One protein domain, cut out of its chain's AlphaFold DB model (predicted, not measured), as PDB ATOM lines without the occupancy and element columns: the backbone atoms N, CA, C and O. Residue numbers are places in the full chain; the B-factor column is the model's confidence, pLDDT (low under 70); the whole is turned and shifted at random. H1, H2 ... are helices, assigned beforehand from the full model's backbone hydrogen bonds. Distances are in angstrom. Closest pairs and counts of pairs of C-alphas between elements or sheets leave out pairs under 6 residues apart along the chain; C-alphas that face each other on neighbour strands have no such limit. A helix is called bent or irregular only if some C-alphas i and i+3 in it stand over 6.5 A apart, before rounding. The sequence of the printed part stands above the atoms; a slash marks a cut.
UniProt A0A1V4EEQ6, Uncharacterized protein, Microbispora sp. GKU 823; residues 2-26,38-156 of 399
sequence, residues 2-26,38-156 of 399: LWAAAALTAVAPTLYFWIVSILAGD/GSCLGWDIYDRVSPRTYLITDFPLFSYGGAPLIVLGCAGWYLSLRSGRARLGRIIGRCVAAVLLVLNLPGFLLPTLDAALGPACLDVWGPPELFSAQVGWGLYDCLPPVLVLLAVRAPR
ATOM      1  N   LEU A   2      40.146  30.522  64.799       91.31
ATOM      2  CA  LEU A   2      40.356  31.134  63.467       91.31
ATOM      3  C   LEU A   2      41.182  30.298  62.467       91.31
ATOM      4  O   LEU A   2      40.821  30.243  61.302       91.31
ATOM      5  N   TRP A   3      42.235  29.598  62.905       92.56
ATOM      6  CA  TRP A   3      42.998  28.690  62.030       92.56
ATOM      7  C   TRP A   3      42.173  27.504  61.513       92.56
ATOM      8  O   TRP A   3      42.301  27.125  60.356       92.56
ATOM      9  N   ALA A   4      41.311  26.938  62.363       89.69
ATOM     10  CA  ALA A   4      40.411  25.861  61.960       89.69
ATOM     11  C   ALA A   4      39.346  26.378  60.985       89.69
ATOM     12  O   ALA A   4      39.081  25.728  59.983       89.69
ATOM     13  N   ALA A   5      38.802  27.576  61.234       92.94
ATOM     14  CA  ALA A   5      37.898  28.238  60.299       92.94
ATOM     15  C   ALA A   5      38.575  28.476  58.941       92.94
ATOM     16  O   ALA A   5      37.991  28.120  57.929       92.94
ATOM     17  N   ALA A   6      39.818  28.976  58.922       90.75
ATOM     18  CA  ALA A   6      40.585  29.190  57.693       90.75
ATOM     19  C   ALA A   6      40.779  27.893  56.889       90.75
ATOM     20  O   ALA A   6      40.578  27.886  55.677       90.75
ATOM     21  N   ALA A   7      41.127  26.790  57.561       90.50
ATOM     22  CA  ALA A   7      41.275  25.491  56.912       90.50
ATOM     23  C   ALA A   7      39.935  24.971  56.363       90.50
ATOM     24  O   ALA A   7      39.876  24.537  55.220       90.50
ATOM     25  N   LEU A   8      38.849  25.069  57.137       91.31
ATOM     26  CA  LEU A   8      37.517  24.656  56.685       91.31
ATOM     27  C   LEU A   8      37.039  25.481  55.485       91.31
ATOM     28  O   LEU A   8      36.522  24.907  54.534       91.31
ATOM     29  N   THR A   9      37.250  26.801  55.497       91.19
ATOM     30  CA  THR A   9      36.902  27.665  54.360       91.19
ATOM     31  C   THR A   9      37.748  27.371  53.127       91.19
ATOM     32  O   THR A   9      37.231  27.464  52.029       91.19
ATOM     33  N   ALA A  10      39.017  26.978  53.281       91.31
ATOM     34  CA  ALA A  10      39.852  26.602  52.138       91.31
ATOM     35  C   ALA A  10      39.401  25.273  51.501       91.31
ATOM     36  O   ALA A  10      39.373  25.144  50.283       91.31
ATOM     37  N   VAL A  11      38.990  24.297  52.321       90.88
ATOM     38  CA  VAL A  11      38.561  22.968  51.847       90.88
ATOM     39  C   VAL A  11      37.138  22.975  51.271       90.88
ATOM     40  O   VAL A  11      36.819  22.161  50.402       90.88
ATOM     41  N   ALA A  12      36.269  23.871  51.747       90.31
ATOM     42  CA  ALA A  12      34.846  23.869  51.415       90.31
ATOM     43  C   ALA A  12      34.533  23.945  49.904       90.31
ATOM     44  O   ALA A  12      33.711  23.137  49.470       90.31
ATOM     45  N   PRO A  13      35.169  24.809  49.082       85.50
ATOM     46  CA  PRO A  13      34.919  24.850  47.640       85.50
ATOM     47  C   PRO A  13      35.248  23.527  46.965       85.50
ATOM     48  O   PRO A  13      34.436  22.998  46.215       85.50
ATOM     49  N   THR A  14      36.406  22.941  47.272       84.19
ATOM     50  CA  THR A  14      36.817  21.676  46.656       84.19
ATOM     51  C   THR A  14      35.872  20.541  47.031       84.19
ATOM     52  O   THR A  14      35.509  19.754  46.164       84.19
ATOM     53  N   LEU A  15      35.421  20.472  48.289       84.69
ATOM     54  CA  LEU A  15      34.402  19.499  48.691       84.69
ATOM     55  C   LEU A  15      33.065  19.754  47.999       84.69
ATOM     56  O   LEU A  15      32.435  18.804  47.549       84.69
ATOM     57  N   TYR A  16      32.640  21.014  47.898       84.75
ATOM     58  CA  TYR A  16      31.414  21.386  47.201       84.75
ATOM     59  C   TYR A  16      31.461  20.942  45.737       84.75
ATOM     60  O   TYR A  16      30.584  20.197  45.310       84.75
ATOM     61  N   PHE A  17      32.508  21.317  44.997       80.75
ATOM     62  CA  PHE A  17      32.666  20.931  43.596       80.75
ATOM     63  C   PHE A  17      32.775  19.418  43.432       80.75
ATOM     64  O   PHE A  17      32.104  18.861  42.575       80.75
ATOM     65  N   TRP A  18      33.529  18.734  44.293       80.19
ATOM     66  CA  TRP A  18      33.648  17.278  44.237       80.19
ATOM     67  C   TRP A  18      32.306  16.568  44.476       80.19
ATOM     68  O   TRP A  18      31.937  15.670  43.720       80.19
ATOM     69  N   ILE A  19      31.533  17.004  45.479       83.38
ATOM     70  CA  ILE A  19      30.196  16.464  45.770       83.38
ATOM     71  C   ILE A  19      29.234  16.756  44.616       83.38
ATOM     72  O   ILE A  19      28.518  15.859  44.176       83.38
ATOM     73  N   VAL A  20      29.223  17.990  44.105       79.38
ATOM     74  CA  VAL A  20      28.362  18.380  42.983       79.38
ATOM     75  C   VAL A  20      28.710  17.579  41.730       79.38
ATOM     76  O   VAL A  20      27.796  17.071  41.092       79.38
ATOM     77  N   SER A  21      29.991  17.383  41.411       73.12
ATOM     78  CA  SER A  21      30.419  16.565  40.270       73.12
ATOM     79  C   SER A  21      29.962  15.107  40.389       73.12
ATOM     80  O   SER A  21      29.525  14.527  39.400       73.12
ATOM     81  N   ILE A  22      30.005  14.520  41.589       81.50
ATOM     82  CA  ILE A  22      29.506  13.153  41.820       81.50
ATOM     83  C   ILE A  22      27.982  13.084  41.672       81.50
ATOM     84  O   ILE A  22      27.466  12.136  41.084       81.50
ATOM     85  N   LEU A  23      27.256  14.069  42.210       82.88
ATOM     86  CA  LEU A  23      25.791  14.067  42.225       82.88
ATOM     87  C   LEU A  23      25.167  14.445  40.876       82.88
ATOM     88  O   LEU A  23      24.107  13.929  40.538       82.88
ATOM     89  N   ALA A  24      25.793  15.348  40.120       75.94
ATOM     90  CA  ALA A  24      25.249  15.862  38.866       75.94
ATOM     91  C   ALA A  24      25.524  14.946  37.662       75.94
ATOM     92  O   ALA A  24      24.866  15.098  36.638       75.94
ATOM     93  N   GLY A  25      26.486  14.016  37.755       68.81
ATOM     94  CA  GLY A  25      26.839  13.091  36.667       68.81
ATOM     95  C   GLY A  25      27.406  13.753  35.401       68.81
ATOM     96  O   GLY A  25      27.761  13.053  34.457       68.81
ATOM     97  N   ASP A  26      27.512  15.082  35.383       61.78
ATOM     98  CA  ASP A  26      28.066  15.896  34.308       61.78
ATOM     99  C   ASP A  26      29.298  16.624  34.853       61.78
ATOM    100  O   ASP A  26      29.225  17.383  35.825       61.78
ATOM    101  N   GLY A  38      41.118  40.993  20.927       68.62
ATOM    102  CA  GLY A  38      41.446  42.297  21.505       68.62
ATOM    103  C   GLY A  38      42.395  42.143  22.696       68.62
ATOM    104  O   GLY A  38      42.445  41.074  23.299       68.62
ATOM    105  N   SER A  39      43.152  43.192  23.018       81.81
ATOM    106  CA  SER A  39      44.057  43.216  24.175       81.81
ATOM    107  C   SER A  39      43.340  43.817  25.381       81.81
ATOM    108  O   SER A  39      42.938  44.986  25.345       81.81
ATOM    109  N   CYS A  40      43.199  43.043  26.449       89.44
ATOM    110  CA  CYS A  40      42.674  43.525  27.720       89.44
ATOM    111  C   CYS A  40      43.717  43.252  28.789       89.44
ATOM    112  O   CYS A  40      44.130  42.115  28.987       89.44
ATOM    113  N   LEU A  41      44.164  44.310  29.467       90.25
ATOM    114  CA  LEU A  41      45.339  44.263  30.334       90.25
ATOM    115  C   LEU A  41      45.244  43.163  31.403       90.25
ATOM    116  O   LEU A  41      46.232  42.486  31.680       90.25
ATOM    117  N   GLY A  42      44.076  42.992  32.025       90.94
ATOM    118  CA  GLY A  42      43.835  41.952  33.019       90.94
ATOM    119  C   GLY A  42      43.939  40.553  32.417       90.94
ATOM    120  O   GLY A  42      44.646  39.707  32.970       90.94
ATOM    121  N   TRP A  43      43.279  40.327  31.283       91.38
ATOM    122  CA  TRP A  43      43.314  39.072  30.540       91.38
ATOM    123  C   TRP A  43      44.720  38.729  30.045       91.38
ATOM    124  O   TRP A  43      45.171  37.608  30.252       91.38
ATOM    125  N   ASP A  44      45.461  39.690  29.500       90.94
ATOM    126  CA  ASP A  44      46.817  39.475  28.983       90.94
ATOM    127  C   ASP A  44      47.790  39.098  30.114       90.94
ATOM    128  O   ASP A  44      48.644  38.217  29.971       90.94
ATOM    129  N   ILE A  45      47.647  39.726  31.290       91.31
ATOM    130  CA  ILE A  45      48.393  39.328  32.491       91.31
ATOM    131  C   ILE A  45      47.975  37.922  32.927       91.31
ATOM    132  O   ILE A  45      48.838  37.108  33.262       91.31
ATOM    133  N   TYR A  46      46.673  37.631  32.942       90.25
ATOM    134  CA  TYR A  46      46.157  36.321  33.321       90.25
ATOM    135  C   TYR A  46      46.691  35.233  32.393       90.25
ATOM    136  O   TYR A  46      47.220  34.250  32.891       90.25
ATOM    137  N   ASP A  47      46.654  35.422  31.080       88.94
ATOM    138  CA  ASP A  47      47.122  34.444  30.100       88.94
ATOM    139  C   ASP A  47      48.631  34.171  30.231       88.94
ATOM    140  O   ASP A  47      49.081  33.024  30.236       88.94
ATOM    141  N   ARG A  48      49.436  35.211  30.493       88.88
ATOM    142  CA  ARG A  48      50.888  35.061  30.703       88.88
ATOM    143  C   ARG A  48      51.251  34.433  32.057       88.88
ATOM    144  O   ARG A  48      52.308  33.803  32.182       88.88
ATOM    145  N   VAL A  49      50.436  34.636  33.095       87.19
ATOM    146  CA  VAL A  49      50.720  34.177  34.469       87.19
ATOM    147  C   VAL A  49      50.070  32.827  34.768       87.19
ATOM    148  O   VAL A  49      50.723  31.973  35.373       87.19
ATOM    149  N   SER A  50      48.833  32.616  34.314       86.81
ATOM    150  CA  SER A  50      47.969  31.472  34.624       86.81
ATOM    151  C   SER A  50      48.663  30.121  34.417       86.81
ATOM    152  O   SER A  50      48.717  29.353  35.384       86.81
ATOM    153  N   PRO A  51      49.325  29.848  33.270       86.56
ATOM    154  CA  PRO A  51      50.013  28.576  33.045       86.56
ATOM    155  C   PRO A  51      51.121  28.304  34.070       86.56
ATOM    156  O   PRO A  51      51.340  27.168  34.484       86.56
ATOM    157  N   ARG A  52      51.818  29.355  34.521       87.69
ATOM    158  CA  ARG A  52      52.888  29.239  35.522       87.69
ATOM    159  C   ARG A  52      52.320  29.062  36.921       87.69
ATOM    160  O   ARG A  52      52.848  28.265  37.693       87.69
ATOM    161  N   THR A  53      51.256  29.787  37.257       85.38
ATOM    162  CA  THR A  53      50.561  29.610  38.537       85.38
ATOM    163  C   THR A  53      49.923  28.237  38.650       85.38
ATOM    164  O   THR A  53      49.981  27.680  39.739       85.38
ATOM    165  N   TYR A  54      49.422  27.658  37.555       84.88
ATOM    166  CA  TYR A  54      48.830  26.320  37.552       84.88
ATOM    167  C   TYR A  54      49.821  25.261  38.060       84.88
ATOM    168  O   TYR A  54      49.530  24.526  39.002       84.88
ATOM    169  N   LEU A  55      51.059  25.294  37.550       87.25
ATOM    170  CA  LEU A  55      52.142  24.420  38.018       87.25
ATOM    171  C   LEU A  55      52.459  24.604  39.508       87.25
ATOM    172  O   LEU A  55      52.861  23.656  40.179       87.25
ATOM    173  N   ILE A  56      52.309  25.823  40.034       88.25
ATOM    174  CA  ILE A  56      52.514  26.107  41.458       88.25
ATOM    175  C   ILE A  56      51.336  25.573  42.275       88.25
ATOM    176  O   ILE A  56      51.551  24.950  43.313       88.25
ATOM    177  N   THR A  57      50.099  25.790  41.829       86.25
ATOM    178  CA  THR A  57      48.892  25.343  42.536       86.25
ATOM    179  C   THR A  57      48.726  23.826  42.538       86.25
ATOM    180  O   THR A  57      48.123  23.295  43.468       86.25
ATOM    181  N   ASP A  58      49.335  23.127  41.578       87.12
ATOM    182  CA  ASP A  58      49.379  21.662  41.527       87.12
ATOM    183  C   ASP A  58      50.264  21.039  42.618       87.12
ATOM    184  O   ASP A  58      50.152  19.844  42.913       87.12
ATOM    185  N   PHE A  59      51.137  21.818  43.270       92.69
ATOM    186  CA  PHE A  59      51.908  21.283  44.389       92.69
ATOM    187  C   PHE A  59      50.971  20.872  45.538       92.69
ATOM    188  O   PHE A  59      50.102  21.652  45.938       92.69
ATOM    189  N   PRO A  60      51.203  19.712  46.191       92.94
ATOM    190  CA  PRO A  60      50.331  19.207  47.256       92.94
ATOM    191  C   PRO A  60      50.073  20.197  48.399       92.94
ATOM    192  O   PRO A  60      49.017  20.152  49.024       92.94
ATOM    193  N   LEU A  61      51.006  21.120  48.662       92.88
ATOM    194  CA  LEU A  61      50.851  22.179  49.665       92.88
ATOM    195  C   LEU A  61      49.706  23.158  49.363       92.88
ATOM    196  O   LEU A  61      49.136  23.716  50.303       92.88
ATOM    197  N   PHE A  62      49.377  23.353  48.085       92.31
ATOM    198  CA  PHE A  62      48.338  24.266  47.606       92.31
ATOM    199  C   PHE A  62      47.028  23.562  47.241       92.31
ATOM    200  O   PHE A  62      46.034  24.230  46.962       92.31
ATOM    201  N   SER A  63      46.987  22.229  47.339       88.62
ATOM    202  CA  SER A  63      45.746  21.465  47.192       88.62
ATOM    203  C   SER A  63      44.652  21.965  48.147       88.62
ATOM    204  O   SER A  63      44.933  22.499  49.226       88.62
ATOM    205  N   TYR A  64      43.389  21.803  47.741       88.88
ATOM    206  CA  TYR A  64      42.219  22.236  48.519       88.88
ATOM    207  C   TYR A  64      42.298  23.714  48.954       88.88
ATOM    208  O   TYR A  64      42.165  24.028  50.139       88.88
ATOM    209  N   GLY A  65      42.638  24.613  48.021       87.12
ATOM    210  CA  GLY A  65      42.764  26.052  48.295       87.12
ATOM    211  C   GLY A  65      43.889  26.410  49.276       87.12
ATOM    212  O   GLY A  65      43.822  27.431  49.961       87.12
ATOM    213  N   GLY A  66      44.909  25.555  49.406       92.31
ATOM    214  CA  GLY A  66      46.030  25.749  50.328       92.31
ATOM    215  C   GLY A  66      45.779  25.294  51.763       92.31
ATOM    216  O   GLY A  66      46.521  25.682  52.671       92.31
ATOM    217  N   ALA A  67      44.771  24.449  52.001       92.50
ATOM    218  CA  ALA A  67      44.497  23.908  53.329       92.50
ATOM    219  C   ALA A  67      45.714  23.220  53.989       92.50
ATOM    220  O   ALA A  67      45.958  23.491  55.172       92.50
ATOM    221  N   PRO A  68      46.538  22.411  53.287       95.00
ATOM    222  CA  PRO A  68      47.738  21.822  53.885       95.00
ATOM    223  C   PRO A  68      48.739  22.878  54.361       95.00
ATOM    224  O   PRO A  68      49.249  22.786  55.481       95.00
ATOM    225  N   LEU A  69      48.972  23.928  53.565       96.12
ATOM    226  CA  LEU A  69      49.826  25.051  53.958       96.12
ATOM    227  C   LEU A  69      49.279  25.780  55.198       96.12
ATOM    228  O   LEU A  69      50.050  26.130  56.094       96.12
ATOM    229  N   ILE A  70      47.958  25.965  55.296       95.75
ATOM    230  CA  ILE A  70      47.306  26.560  56.475       95.75
ATOM    231  C   ILE A  70      47.520  25.687  57.719       95.75
ATOM    232  O   ILE A  70      47.857  26.212  58.783       95.75
ATOM    233  N   VAL A  71      47.367  24.365  57.605       95.12
ATOM    234  CA  VAL A  71      47.567  23.422  58.721       95.12
ATOM    235  C   VAL A  71      49.022  23.427  59.195       95.12
ATOM    236  O   VAL A  71      49.272  23.537  60.399       95.12
ATOM    237  N   LEU A  72      49.986  23.394  58.271       96.56
ATOM    238  CA  LEU A  72      51.413  23.495  58.598       96.56
ATOM    239  C   LEU A  72      51.755  24.848  59.236       96.56
ATOM    240  O   LEU A  72      52.470  24.903  60.239       96.56
ATOM    241  N   GLY A  73      51.188  25.937  58.713       95.75
ATOM    242  CA  GLY A  73      51.295  27.275  59.292       95.75
ATOM    243  C   GLY A  73      50.763  27.348  60.722       95.75
ATOM    244  O   GLY A  73      51.417  27.915  61.598       95.75
ATOM    245  N   CYS A  74      49.610  26.724  60.974       95.12
ATOM    246  CA  CYS A  74      48.999  26.622  62.296       95.12
ATOM    247  C   CYS A  74      49.903  25.854  63.268       95.12
ATOM    248  O   CYS A  74      50.163  26.335  64.375       95.12
ATOM    249  N   ALA A  75      50.436  24.703  62.848       95.62
ATOM    250  CA  ALA A  75      51.360  23.905  63.650       95.62
ATOM    251  C   ALA A  75      52.641  24.688  63.983       95.62
ATOM    252  O   ALA A  75      53.032  24.770  65.149       95.62
ATOM    253  N   GLY A  76      53.250  25.347  62.991       95.56
ATOM    254  CA  GLY A  76      54.435  26.186  63.185       95.56
ATOM    255  C   GLY A  76      54.177  27.382  64.106       95.56
ATOM    256  O   GLY A  76      54.988  27.685  64.990       95.56
ATOM    257  N   TRP A  77      53.022  28.037  63.963       95.25
ATOM    258  CA  TRP A  77      52.579  29.103  64.862       95.25
ATOM    259  C   TRP A  77      52.394  28.591  66.298       95.25
ATOM    260  O   TRP A  77      52.901  29.207  67.238       95.25
ATOM    261  N   TYR A  78      51.734  27.445  66.473       94.12
ATOM    262  CA  TYR A  78      51.469  26.839  67.777       94.12
ATOM    263  C   TYR A  78      52.752  26.415  68.502       94.12
ATOM    264  O   TYR A  78      52.950  26.755  69.671       94.12
ATOM    265  N   LEU A  79      53.663  25.735  67.799       96.44
ATOM    266  CA  LEU A  79      54.970  25.343  68.332       96.44
ATOM    267  C   LEU A  79      55.813  26.566  68.711       96.44
ATOM    268  O   LEU A  79      56.461  26.576  69.761       96.44
ATOM    269  N   SER A  80      55.749  27.633  67.907       94.06
ATOM    270  CA  SER A  80      56.421  28.899  68.213       94.06
ATOM    271  C   SER A  80      55.882  29.538  69.493       94.06
ATOM    272  O   SER A  80      56.669  30.047  70.290       94.06
ATOM    273  N   LEU A  81      54.566  29.494  69.725       90.56
ATOM    274  CA  LEU A  81      53.964  29.983  70.969       90.56
ATOM    275  C   LEU A  81      54.381  29.146  72.177       90.56
ATOM    276  O   LEU A  81      54.778  29.716  73.191       90.56
ATOM    277  N   ARG A  82      54.349  27.812  72.059       94.56
ATOM    278  CA  ARG A  82      54.798  26.907  73.128       94.56
ATOM    279  C   ARG A  82      56.270  27.105  73.487       94.56
ATOM    280  O   ARG A  82      56.631  26.993  74.650       94.56
ATOM    281  N   SER A  83      57.092  27.463  72.507       96.00
ATOM    282  CA  SER A  83      58.522  27.737  72.698       96.00
ATOM    283  C   SER A  83      58.817  29.161  73.198       96.00
ATOM    284  O   SER A  83      59.973  29.576  73.204       96.00
ATOM    285  N   GLY A  84      57.795  29.965  73.524       93.56
ATOM    286  CA  GLY A  84      57.954  31.370  73.930       93.56
ATOM    287  C   GLY A  84      58.344  32.329  72.791       93.56
ATOM    288  O   GLY A  84      58.536  33.524  73.011       93.56
ATOM    289  N   ARG A  85      58.419  31.853  71.542       93.12
ATOM    290  CA  ARG A  85      58.837  32.618  70.355       93.12
ATOM    291  C   ARG A  85      57.642  33.221  69.614       93.12
ATOM    292  O   ARG A  85      57.446  33.008  68.418       93.12
ATOM    293  N   ALA A  86      56.849  34.046  70.295       91.06
ATOM    294  CA  ALA A  86      55.636  34.640  69.714       91.06
ATOM    295  C   ALA A  86      55.888  35.546  68.483       91.06
ATOM    296  O   ALA A  86      54.994  35.735  67.656       91.06
ATOM    297  N   ARG A  87      57.090  36.132  68.323       90.62
ATOM    298  CA  ARG A  87      57.467  36.874  67.095       90.62
ATOM    299  C   ARG A  87      57.560  35.928  65.895       90.62
ATOM    300  O   ARG A  87      56.967  36.236  64.867       90.62
ATOM    301  N   LEU A  88      58.212  34.776  66.058       92.25
ATOM    302  CA  LEU A  88      58.402  33.789  64.993       92.25
ATOM    303  C   LEU A  88      57.065  33.237  64.490       92.25
ATOM    304  O   LEU A  88      56.807  33.274  63.293       92.25
ATOM    305  N   GLY A  89      56.168  32.845  65.400       90.31
ATOM    306  CA  GLY A  89      54.849  32.337  65.008       90.31
ATOM    307  C   GLY A  89      54.053  33.344  64.170       90.31
ATOM    308  O   GLY A  89      53.397  32.974  63.198       90.31
ATOM    309  N   ARG A  90      54.142  34.641  64.496       92.56
ATOM    310  CA  ARG A  90      53.484  35.701  63.715       92.56
ATOM    311  C   ARG A  90      54.093  35.883  62.331       92.56
ATOM    312  O   ARG A  90      53.354  36.193  61.404       92.56
ATOM    313  N   ILE A  91      55.409  35.724  62.199       94.00
ATOM    314  CA  ILE A  91      56.085  35.764  60.898       94.00
ATOM    315  C   ILE A  91      55.596  34.593  60.047       94.00
ATOM    316  O   ILE A  91      55.112  34.834  58.951       94.00
ATOM    317  N   ILE A  92      55.593  33.369  60.592       93.88
ATOM    318  CA  ILE A  92      55.114  32.166  59.890       93.88
ATOM    319  C   ILE A  92      53.692  32.369  59.358       93.88
ATOM    320  O   ILE A  92      53.460  32.209  58.163       93.88
ATOM    321  N   GLY A  93      52.745  32.787  60.204       93.12
ATOM    322  CA  GLY A  93      51.365  32.976  59.745       93.12
ATOM    323  C   GLY A  93      51.195  34.118  58.739       93.12
ATOM    324  O   GLY A  93      50.374  34.008  57.835       93.12
ATOM    325  N   ARG A  94      51.993  35.190  58.832       94.69
ATOM    326  CA  ARG A  94      52.001  36.247  57.804       94.69
ATOM    327  C   ARG A  94      52.567  35.754  56.481       94.69
ATOM    328  O   ARG A  94      52.005  36.107  55.455       94.69
ATOM    329  N   CYS A  95      53.629  34.950  56.504       96.00
ATOM    330  CA  CYS A  95      54.188  34.352  55.295       96.00
ATOM    331  C   CYS A  95      53.164  33.433  54.625       96.00
ATOM    332  O   CYS A  95      52.923  33.577  53.434       96.00
ATOM    333  N   VAL A  96      52.494  32.567  55.395       95.00
ATOM    334  CA  VAL A  96      51.418  31.703  54.877       95.00
ATOM    335  C   VAL A  96      50.306  32.531  54.236       95.00
ATOM    336  O   VAL A  96      49.938  32.279  53.095       95.00
ATOM    337  N   ALA A  97      49.806  33.557  54.928       94.81
ATOM    338  CA  ALA A  97      48.757  34.404  54.374       94.81
ATOM    339  C   ALA A  97      49.206  35.200  53.139       94.81
ATOM    340  O   ALA A  97      48.419  35.367  52.217       94.81
ATOM    341  N   ALA A  98      50.451  35.685  53.114       95.31
ATOM    342  CA  ALA A  98      50.996  36.412  51.973       95.31
ATOM    343  C   ALA A  98      51.099  35.515  50.736       95.31
ATOM    344  O   ALA A  98      50.669  35.927  49.667       95.31
ATOM    345  N   VAL A  99      51.603  34.286  50.890       94.50
ATOM    346  CA  VAL A  99      51.684  33.316  49.789       94.50
ATOM    347  C   VAL A  99      50.291  33.013  49.233       94.50
ATOM    348  O   VAL A  99      50.086  33.109  48.029       94.50
ATOM    349  N   LEU A 100      49.319  32.718  50.101       93.88
ATOM    350  CA  LEU A 100      47.944  32.435  49.675       93.88
ATOM    351  C   LEU A 100      47.278  33.645  49.001       93.88
ATOM    352  O   LEU A 100      46.600  33.480  47.994       93.88
ATOM    353  N   LEU A 101      47.495  34.864  49.508       93.50
ATOM    354  CA  LEU A 101      46.991  36.077  48.855       93.50
ATOM    355  C   LEU A 101      47.620  36.274  47.479       93.50
ATOM    356  O   LEU A 101      46.896  36.545  46.538       93.50
ATOM    357  N   VAL A 102      48.937  36.127  47.336       92.25
ATOM    358  CA  VAL A 102      49.606  36.301  46.035       92.25
ATOM    359  C   VAL A 102      49.055  35.332  44.987       92.25
ATOM    360  O   VAL A 102      48.921  35.720  43.831       92.25
ATOM    361  N   LEU A 103      48.700  34.110  45.388       91.06
ATOM    362  CA  LEU A 103      48.128  33.111  44.485       91.06
ATOM    363  C   LEU A 103      46.650  33.369  44.159       91.06
ATOM    364  O   LEU A 103      46.261  33.233  43.006       91.06
ATOM    365  N   ASN A 104      45.837  33.776  45.140       90.94
ATOM    366  CA  ASN A 104      44.380  33.875  44.963       90.94
ATOM    367  C   ASN A 104      43.908  35.260  44.490       90.94
ATOM    368  O   ASN A 104      42.875  35.388  43.839       90.94
ATOM    369  N   LEU A 105      44.656  36.319  44.805       89.75
ATOM    370  CA  LEU A 105      44.276  37.703  44.513       89.75
ATOM    371  C   LEU A 105      44.143  38.012  43.004       89.75
ATOM    372  O   LEU A 105      43.208  38.737  42.653       89.75
ATOM    373  N   PRO A 106      44.993  37.476  42.097       90.69
ATOM    374  CA  PRO A 106      44.842  37.700  40.658       90.69
ATOM    375  C   PRO A 106      43.477  37.271  40.107       90.69
ATOM    376  O   PRO A 106      42.927  37.973  39.264       90.69
ATOM    377  N   GLY A 107      42.893  36.186  40.632       86.75
ATOM    378  CA  GLY A 107      41.598  35.666  40.177       86.75
ATOM    379  C   GLY A 107      40.423  36.628  40.391       86.75
ATOM    380  O   GLY A 107      39.417  36.528  39.700       86.75
ATOM    381  N   PHE A 108      40.560  37.587  41.310       88.94
ATOM    382  CA  PHE A 108      39.593  38.666  41.525       88.94
ATOM    383  C   PHE A 108      40.052  39.998  40.909       88.94
ATOM    384  O   PHE A 108      39.245  40.733  40.336       88.94
ATOM    385  N   LEU A 109      41.341  40.336  41.021       92.50
ATOM    386  CA  LEU A 109      41.851  41.636  40.576       92.50
ATOM    387  C   LEU A 109      41.876  41.794  39.056       92.50
ATOM    388  O   LEU A 109      41.569  42.875  38.569       92.50
ATOM    389  N   LEU A 110      42.250  40.754  38.311       93.38
ATOM    390  CA  LEU A 110      42.393  40.865  36.859       93.38
ATOM    391  C   LEU A 110      41.034  41.040  36.155       93.38
ATOM    392  O   LEU A 110      40.912  41.995  35.385       93.38
ATOM    393  N   PRO A 111      39.977  40.268  36.492       91.44
ATOM    394  CA  PRO A 111      38.649  40.517  35.932       91.44
ATOM    395  C   PRO A 111      38.089  41.892  36.310       91.44
ATOM    396  O   PRO A 111      37.461  42.564  35.497       91.44
ATOM    397  N   THR A 112      38.317  42.345  37.549       91.38
ATOM    398  CA  THR A 112      37.811  43.655  37.998       91.38
ATOM    399  C   THR A 112      38.546  44.829  37.360       91.38
ATOM    400  O   THR A 112      37.927  45.866  37.121       91.38
ATOM    401  N   LEU A 113      39.835  44.671  37.050       93.19
ATOM    402  CA  LEU A 113      40.603  45.641  36.278       93.19
ATOM    403  C   LEU A 113      40.019  45.802  34.870       93.19
ATOM    404  O   LEU A 113      39.733  46.922  34.460       93.19
ATOM    405  N   ASP A 114      39.774  44.697  34.170       93.44
ATOM    406  CA  ASP A 114      39.211  44.725  32.816       93.44
ATOM    407  C   ASP A 114      37.776  45.252  32.782       93.44
ATOM    408  O   ASP A 114      37.430  46.056  31.915       93.44
ATOM    409  N   ALA A 115      36.968  44.903  33.785       91.31
ATOM    410  CA  ALA A 115      35.639  45.478  33.963       91.31
ATOM    411  C   ALA A 115      35.676  47.012  34.105       91.31
ATOM    412  O   ALA A 115      34.757  47.699  33.657       91.31
ATOM    413  N   ALA A 116      36.732  47.558  34.720       91.75
ATOM    414  CA  ALA A 116      36.919  48.999  34.872       91.75
ATOM    415  C   ALA A 116      37.422  49.687  33.589       91.75
ATOM    416  O   ALA A 116      37.202  50.889  33.433       91.75
ATOM    417  N   LEU A 117      38.072  48.953  32.678       88.81
ATOM    418  CA  LEU A 117      38.540  49.474  31.388       88.81
ATOM    419  C   LEU A 117      37.408  49.594  30.357       88.81
ATOM    420  O   LEU A 117      37.464  50.467  29.491       88.81
ATOM    421  N   GLY A 118      36.357  48.779  30.469       87.44
ATOM    422  CA  GLY A 118      35.127  48.940  29.696       87.44
ATOM    423  C   GLY A 118      34.380  47.629  29.436       87.44
ATOM    424  O   GLY A 118      34.918  46.547  29.668       87.44
ATOM    425  N   PRO A 119      33.143  47.702  28.908       86.69
ATOM    426  CA  PRO A 119      32.320  46.518  28.646       86.69
ATOM    427  C   PRO A 119      32.966  45.563  27.632       86.69
ATOM    428  O   PRO A 119      32.901  44.356  27.813       86.69
ATOM    429  N   ALA A 120      33.688  46.090  26.636       85.19
ATOM    430  CA  ALA A 120      34.401  45.269  25.658       85.19
ATOM    431  C   ALA A 120      35.486  44.372  26.285       85.19
ATOM    432  O   ALA A 120      35.755  43.305  25.744       85.19
ATOM    433  N   CYS A 121      36.097  44.788  27.403       88.19
ATOM    434  CA  CYS A 121      37.059  43.962  28.139       88.19
ATOM    435  C   CYS A 121      36.397  43.050  29.171       88.19
ATOM    436  O   CYS A 121      36.913  41.976  29.467       88.19
ATOM    437  N   LEU A 122      35.231  43.438  29.686       88.12
ATOM    438  CA  LEU A 122      34.418  42.569  30.528       88.12
ATOM    439  C   LEU A 122      33.974  41.307  29.771       88.12
ATOM    440  O   LEU A 122      34.048  40.214  30.327       88.12
ATOM    441  N   ASP A 123      33.582  41.455  28.501       86.94
ATOM    442  CA  ASP A 123      33.077  40.359  27.662       86.94
ATOM    443  C   ASP A 123      34.107  39.230  27.437       86.94
ATOM    444  O   ASP A 123      33.730  38.086  27.167       86.94
ATOM    445  N   VAL A 124      35.406  39.512  27.604       88.94
ATOM    446  CA  VAL A 124      36.498  38.521  27.482       88.94
ATOM    447  C   VAL A 124      36.404  37.435  28.550       88.94
ATOM    448  O   VAL A 124      36.626  36.254  28.273       88.94
ATOM    449  N   TRP A 125      36.008  37.830  29.761       89.62
ATOM    450  CA  TRP A 125      35.858  36.949  30.920       89.62
ATOM    451  C   TRP A 125      34.589  36.086  30.855       89.62
ATOM    452  O   TRP A 125      34.328  35.280  31.750       89.62
ATOM    453  N   GLY A 126      33.817  36.219  29.773       88.50
ATOM    454  CA  GLY A 126      32.618  35.448  29.499       88.50
ATOM    455  C   GLY A 126      31.327  36.177  29.883       88.50
ATOM    456  O   GLY A 126      31.341  37.349  30.261       88.50
ATOM    457  N   PRO A 127      30.177  35.493  29.771       88.25
ATOM    458  CA  PRO A 127      28.884  36.061  30.132       88.25
ATOM    459  C   PRO A 127      28.851  36.526  31.602       88.25
ATOM    460  O   PRO A 127      29.574  35.984  32.447       88.25
ATOM    461  N   PRO A 128      27.989  37.501  31.944       85.38
ATOM    462  CA  PRO A 128      27.965  38.138  33.263       85.38
ATOM    463  C   PRO A 128      27.744  37.151  34.420       85.38
ATOM    464  O   PRO A 128      28.221  37.382  35.535       85.38
ATOM    465  N   GLU A 129      27.067  36.027  34.182       86.00
ATOM    466  CA  GLU A 129      26.900  34.953  35.165       86.00
ATOM    467  C   GLU A 129      28.235  34.277  35.504       86.00
ATOM    468  O   GLU A 129      28.513  34.021  36.675       86.00
ATOM    469  N   LEU A 130      29.088  34.023  34.504       85.00
ATOM    470  CA  LEU A 130      30.419  33.457  34.728       85.00
ATOM    471  C   LEU A 130      31.345  34.476  35.376       85.00
ATOM    472  O   LEU A 130      32.021  34.137  36.344       85.00
ATOM    473  N   PHE A 131      31.325  35.724  34.906       88.81
ATOM    474  CA  PHE A 131      32.122  36.793  35.498       88.81
ATOM    475  C   PHE A 131      31.788  36.987  36.983       88.81
ATOM    476  O   PHE A 131      32.672  36.998  37.839       88.81
ATOM    477  N   SER A 132      30.497  37.095  37.316       87.94
ATOM    478  CA  SER A 132      30.056  37.263  38.704       87.94
ATOM    479  C   SER A 132      30.395  36.049  39.571       87.94
ATOM    480  O   SER A 132      30.824  36.226  40.714       87.94
ATOM    481  N   ALA A 133      30.283  34.830  39.030       87.50
ATOM    482  CA  ALA A 133      30.745  33.626  39.708       87.50
ATOM    483  C   ALA A 133      32.260  33.667  39.955       87.50
ATOM    484  O   ALA A 133      32.692  33.433  41.080       87.50
ATOM    485  N   GLN A 134      33.065  34.016  38.950       88.56
ATOM    486  CA  GLN A 134      34.524  34.091  39.051       88.56
ATOM    487  C   GLN A 134      34.974  35.127  40.088       88.56
ATOM    488  O   GLN A 134      35.776  34.815  40.965       88.56
ATOM    489  N   VAL A 135      34.397  36.330  40.055       89.19
ATOM    490  CA  VAL A 135      34.635  37.384  41.053       89.19
ATOM    491  C   VAL A 135      34.213  36.923  42.451       89.19
ATOM    492  O   VAL A 135      34.938  37.145  43.422       89.19
ATOM    493  N   GLY A 136      33.057  36.261  42.562       89.81
ATOM    494  CA  GLY A 136      32.550  35.715  43.817       89.81
ATOM    495  C   GLY A 136      33.483  34.665  44.424       89.81
ATOM    496  O   GLY A 136      33.821  34.758  45.606       89.81
ATOM    497  N   TRP A 137      33.948  33.711  43.615       89.62
ATOM    498  CA  TRP A 137      34.910  32.690  44.034       89.62
ATOM    499  C   TRP A 137      36.274  33.296  44.370       89.62
ATOM    500  O   TRP A 137      36.807  33.008  45.436       89.62
ATOM    501  N   GLY A 138      36.785  34.232  43.565       89.31
ATOM    502  CA  GLY A 138      38.046  34.920  43.858       89.31
ATOM    503  C   GLY A 138      38.017  35.697  45.182       89.31
ATOM    504  O   GLY A 138      38.980  35.674  45.953       89.31
ATOM    505  N   LEU A 139      36.891  36.344  45.508       89.88
ATOM    506  CA  LEU A 139      36.683  36.970  46.821       89.88
ATOM    507  C   LEU A 139      36.615  35.936  47.948       89.88
ATOM    508  O   LEU A 139      37.183  36.158  49.022       89.88
ATOM    509  N   TYR A 140      35.932  34.817  47.715       91.94
ATOM    510  CA  TYR A 140      35.842  33.722  48.675       91.94
ATOM    511  C   TYR A 140      37.226  33.132  48.989       91.94
ATOM    512  O   TYR A 140      37.566  32.953  50.161       91.94
ATOM    513  N   ASP A 141      38.070  32.937  47.978       91.31
ATOM    514  CA  ASP A 141      39.424  32.386  48.112       91.31
ATOM    515  C   ASP A 141      40.389  33.326  48.858       91.31
ATOM    516  O   ASP A 141      41.443  32.907  49.354       91.31
ATOM    517  N   CYS A 142      40.014  34.596  49.025       92.31
ATOM    518  CA  CYS A 142      40.718  35.542  49.887       92.31
ATOM    519  C   CYS A 142      40.330  35.415  51.375       92.31
ATOM    520  O   CYS A 142      41.037  35.943  52.241       92.31
ATOM    521  N   LEU A 143      39.248  34.706  51.727       93.62
ATOM    522  CA  LEU A 143      38.814  34.546  53.120       93.62
ATOM    523  C   LEU A 143      39.823  33.764  53.981       93.62
ATOM    524  O   LEU A 143      40.172  34.270  55.057       93.62
ATOM    525  N   PRO A 144      40.353  32.592  53.564       94.44
ATOM    526  CA  PRO A 144      41.324  31.850  54.367       94.44
ATOM    527  C   PRO A 144      42.561  32.667  54.782       94.44
ATOM    528  O   PRO A 144      42.849  32.722  55.985       94.44
ATOM    529  N   PRO A 145      43.289  33.365  53.881       94.50
ATOM    530  CA  PRO A 145      44.443  34.153  54.303       94.50
ATOM    531  C   PRO A 145      44.071  35.342  55.193       94.50
ATOM    532  O   PRO A 145      44.818  35.662  56.121       94.50
ATOM    533  N   VAL A 146      42.909  35.972  54.988       94.25
ATOM    534  CA  VAL A 146      42.418  37.032  55.885       94.25
ATOM    535  C   VAL A 146      42.178  36.478  57.293       94.25
ATOM    536  O   VAL A 146      42.609  37.090  58.276       94.25
ATOM    537  N   LEU A 147      41.573  35.294  57.417       93.75
ATOM    538  CA  LEU A 147      41.377  34.618  58.704       93.75
ATOM    539  C   LEU A 147      42.711  34.263  59.379       93.75
ATOM    540  O   LEU A 147      42.850  34.459  60.589       93.75
ATOM    541  N   VAL A 148      43.716  33.821  58.616       93.12
ATOM    542  CA  VAL A 148      45.078  33.578  59.125       93.12
ATOM    543  C   VAL A 148      45.723  34.874  59.637       93.12
ATOM    544  O   VAL A 148      46.270  34.900  60.744       93.12
ATOM    545  N   LEU A 149      45.617  35.984  58.894       94.38
ATOM    546  CA  LEU A 149      46.126  37.294  59.326       94.38
ATOM    547  C   LEU A 149      45.444  37.789  60.605       94.38
ATOM    548  O   LEU A 149      46.102  38.381  61.468       94.38
ATOM    549  N   LEU A 150      44.140  37.548  60.744       92.81
ATOM    550  CA  LEU A 150      43.396  37.851  61.965       92.81
ATOM    551  C   LEU A 150      43.852  36.962  63.128       92.81
ATOM    552  O   LEU A 150      44.050  37.475  64.229       92.81
ATOM    553  N   ALA A 151      44.100  35.672  62.882       91.88
ATOM    554  CA  ALA A 151      44.561  34.721  63.892       91.88
ATOM    555  C   ALA A 151      45.938  35.079  64.470       91.88
ATOM    556  O   ALA A 151      46.177  34.903  65.664       91.88
ATOM    557  N   VAL A 152      46.844  35.610  63.642       92.00
ATOM    558  CA  VAL A 152      48.201  36.001  64.068       92.00
ATOM    559  C   VAL A 152      48.334  37.470  64.470       92.00
ATOM    560  O   VAL A 152      49.433  37.953  64.776       92.00
ATOM    561  N   ARG A 153      47.229  38.217  64.492       88.81
ATOM    562  CA  ARG A 153      47.230  39.614  64.919       88.81
ATOM    563  C   ARG A 153      47.570  39.681  66.407       88.81
ATOM    564  O   ARG A 153      46.930  39.049  67.238       88.81
ATOM    565  N   ALA A 154      48.591  40.465  66.758       76.06
ATOM    566  CA  ALA A 154      48.934  40.657  68.165       76.06
ATOM    567  C   ALA A 154      47.748  41.326  68.885       76.06
ATOM    568  O   ALA A 154      47.254  42.340  68.368       76.06
ATOM    569  N   PRO A 155      47.316  40.823  70.058       66.31
ATOM    570  CA  PRO A 155      46.372  41.548  70.892       66.31
ATOM    571  C   PRO A 155      47.023  42.887  71.226       66.31
ATOM    572  O   PRO A 155      48.077  42.945  71.862       66.31
ATOM    573  N   ARG A 156      46.454  43.971  70.693       59.97
ATOM    574  CA  ARG A 156      46.968  45.320  70.916       59.97
ATOM    575  C   ARG A 156      46.729  45.664  72.380       59.97
ATOM    576  O   ARG A 156      45.652  46.128  72.737       59.97
TER     577      ARG A 156
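What this domain is: This is residues 2 to 26 and 38 to 156 of the 399 residues of an uncharacterized protein of Microbispora sp. GKU 823 (UniProt A0A1V4EEQ6). Four nearly aligned helices, H1a, H3, H4 and H8, stand side by side in a ring as a bundle, neighbours running opposite ways. Beyond one end lies a second helical cluster, H5 with H2, H6 and H7 round it, while residues 16 to 26, of which 16 to 24 belong to H1, stick out as a free arm. The printed part has 144 residues with eight named helices, H1 to H8 along the chain, and no named strand: the class is all helix. Helix packing is mostly aligned, 6 of 8 touching pairs being at a shallow tilt. The whole is only just compact, close to loose, with a radius of gyration of the C-alphas of 17.4 A and spans of 56 by 38 by 28 A.

How they stand to each other: Start at H1, residues 2 to 24, assigned as one helix by its hydrogen bonds but bent: C-alphas 10 and 13 are 6.9 A apart, and its arms, H1a (residues 2 to 10) and H1b (residues 13 to 24), stand at a steep tilt of 36 degrees, only just past shallow. H1a touches H3, residues 60 to 82, at its residues 64 to 74 alone, opposite ways at 8 degrees; the closest C-alphas, Ala 10 and Gly 65, are 4.9 A apart. H3 and H4, residues 86 to 104, form a helical hairpin; the closest C-alphas, Trp 77 and Gly 89, are 4.0 A apart. Residues 93 to 101 alone of H4 touch H8, residues 143 to 151, closest at C-alphas 97 and 145, 4.3 A. H8 touches H1a, closest at C-alphas 144 and 6, 4.3 A. Residues 41 to 46 alone of H2, residues 41 to 57, touch H5, residues 106 to 117, closest at C-alphas 42 and 110, 4.2 A. H5 forms a helical hairpin with H6, residues 119 to 125, closest at C-alphas 115 and 122, 4.7 A. Residues 107 to 112 alone of H5 touch H7, residues 128 to 141, at a steep tilt of 42 degrees, closest at C-alphas 108 and 138, 4.7 A. Every O i to N i+4 pair is within hydrogen-bond range in H1a, H1b, H4, H7 and H8; the counts are 10 of 13 in H2, 15 of 19 in H3, 7 of 8 in H5 and 1 of 3 in H6, where 3 of 4 O i to N i+3 pairs are.

Where its parts are: Find C-alpha 2 at (40.356, 31.134, 63.467), where H1a begins. H2 is 22.8 A long and only just irregular, with C-alphas 48 and 51 7.0 A apart; H3, 27.4 A, is irregular, with C-alphas 61 and 64 8.7 A apart. H4 spans 27.2 A and H7 19.6 A; H8 ends at C-alpha 151, (44.561, 34.721, 63.892).

The domain as a whole: Residues 27 to 37 are not printed, and C-alphas 26 and 38 are 32.2 A apart across the cut. The links printed whole are tight. Low confidence, under 70, falls at residues 25 to 26, 38 and 155 to 156.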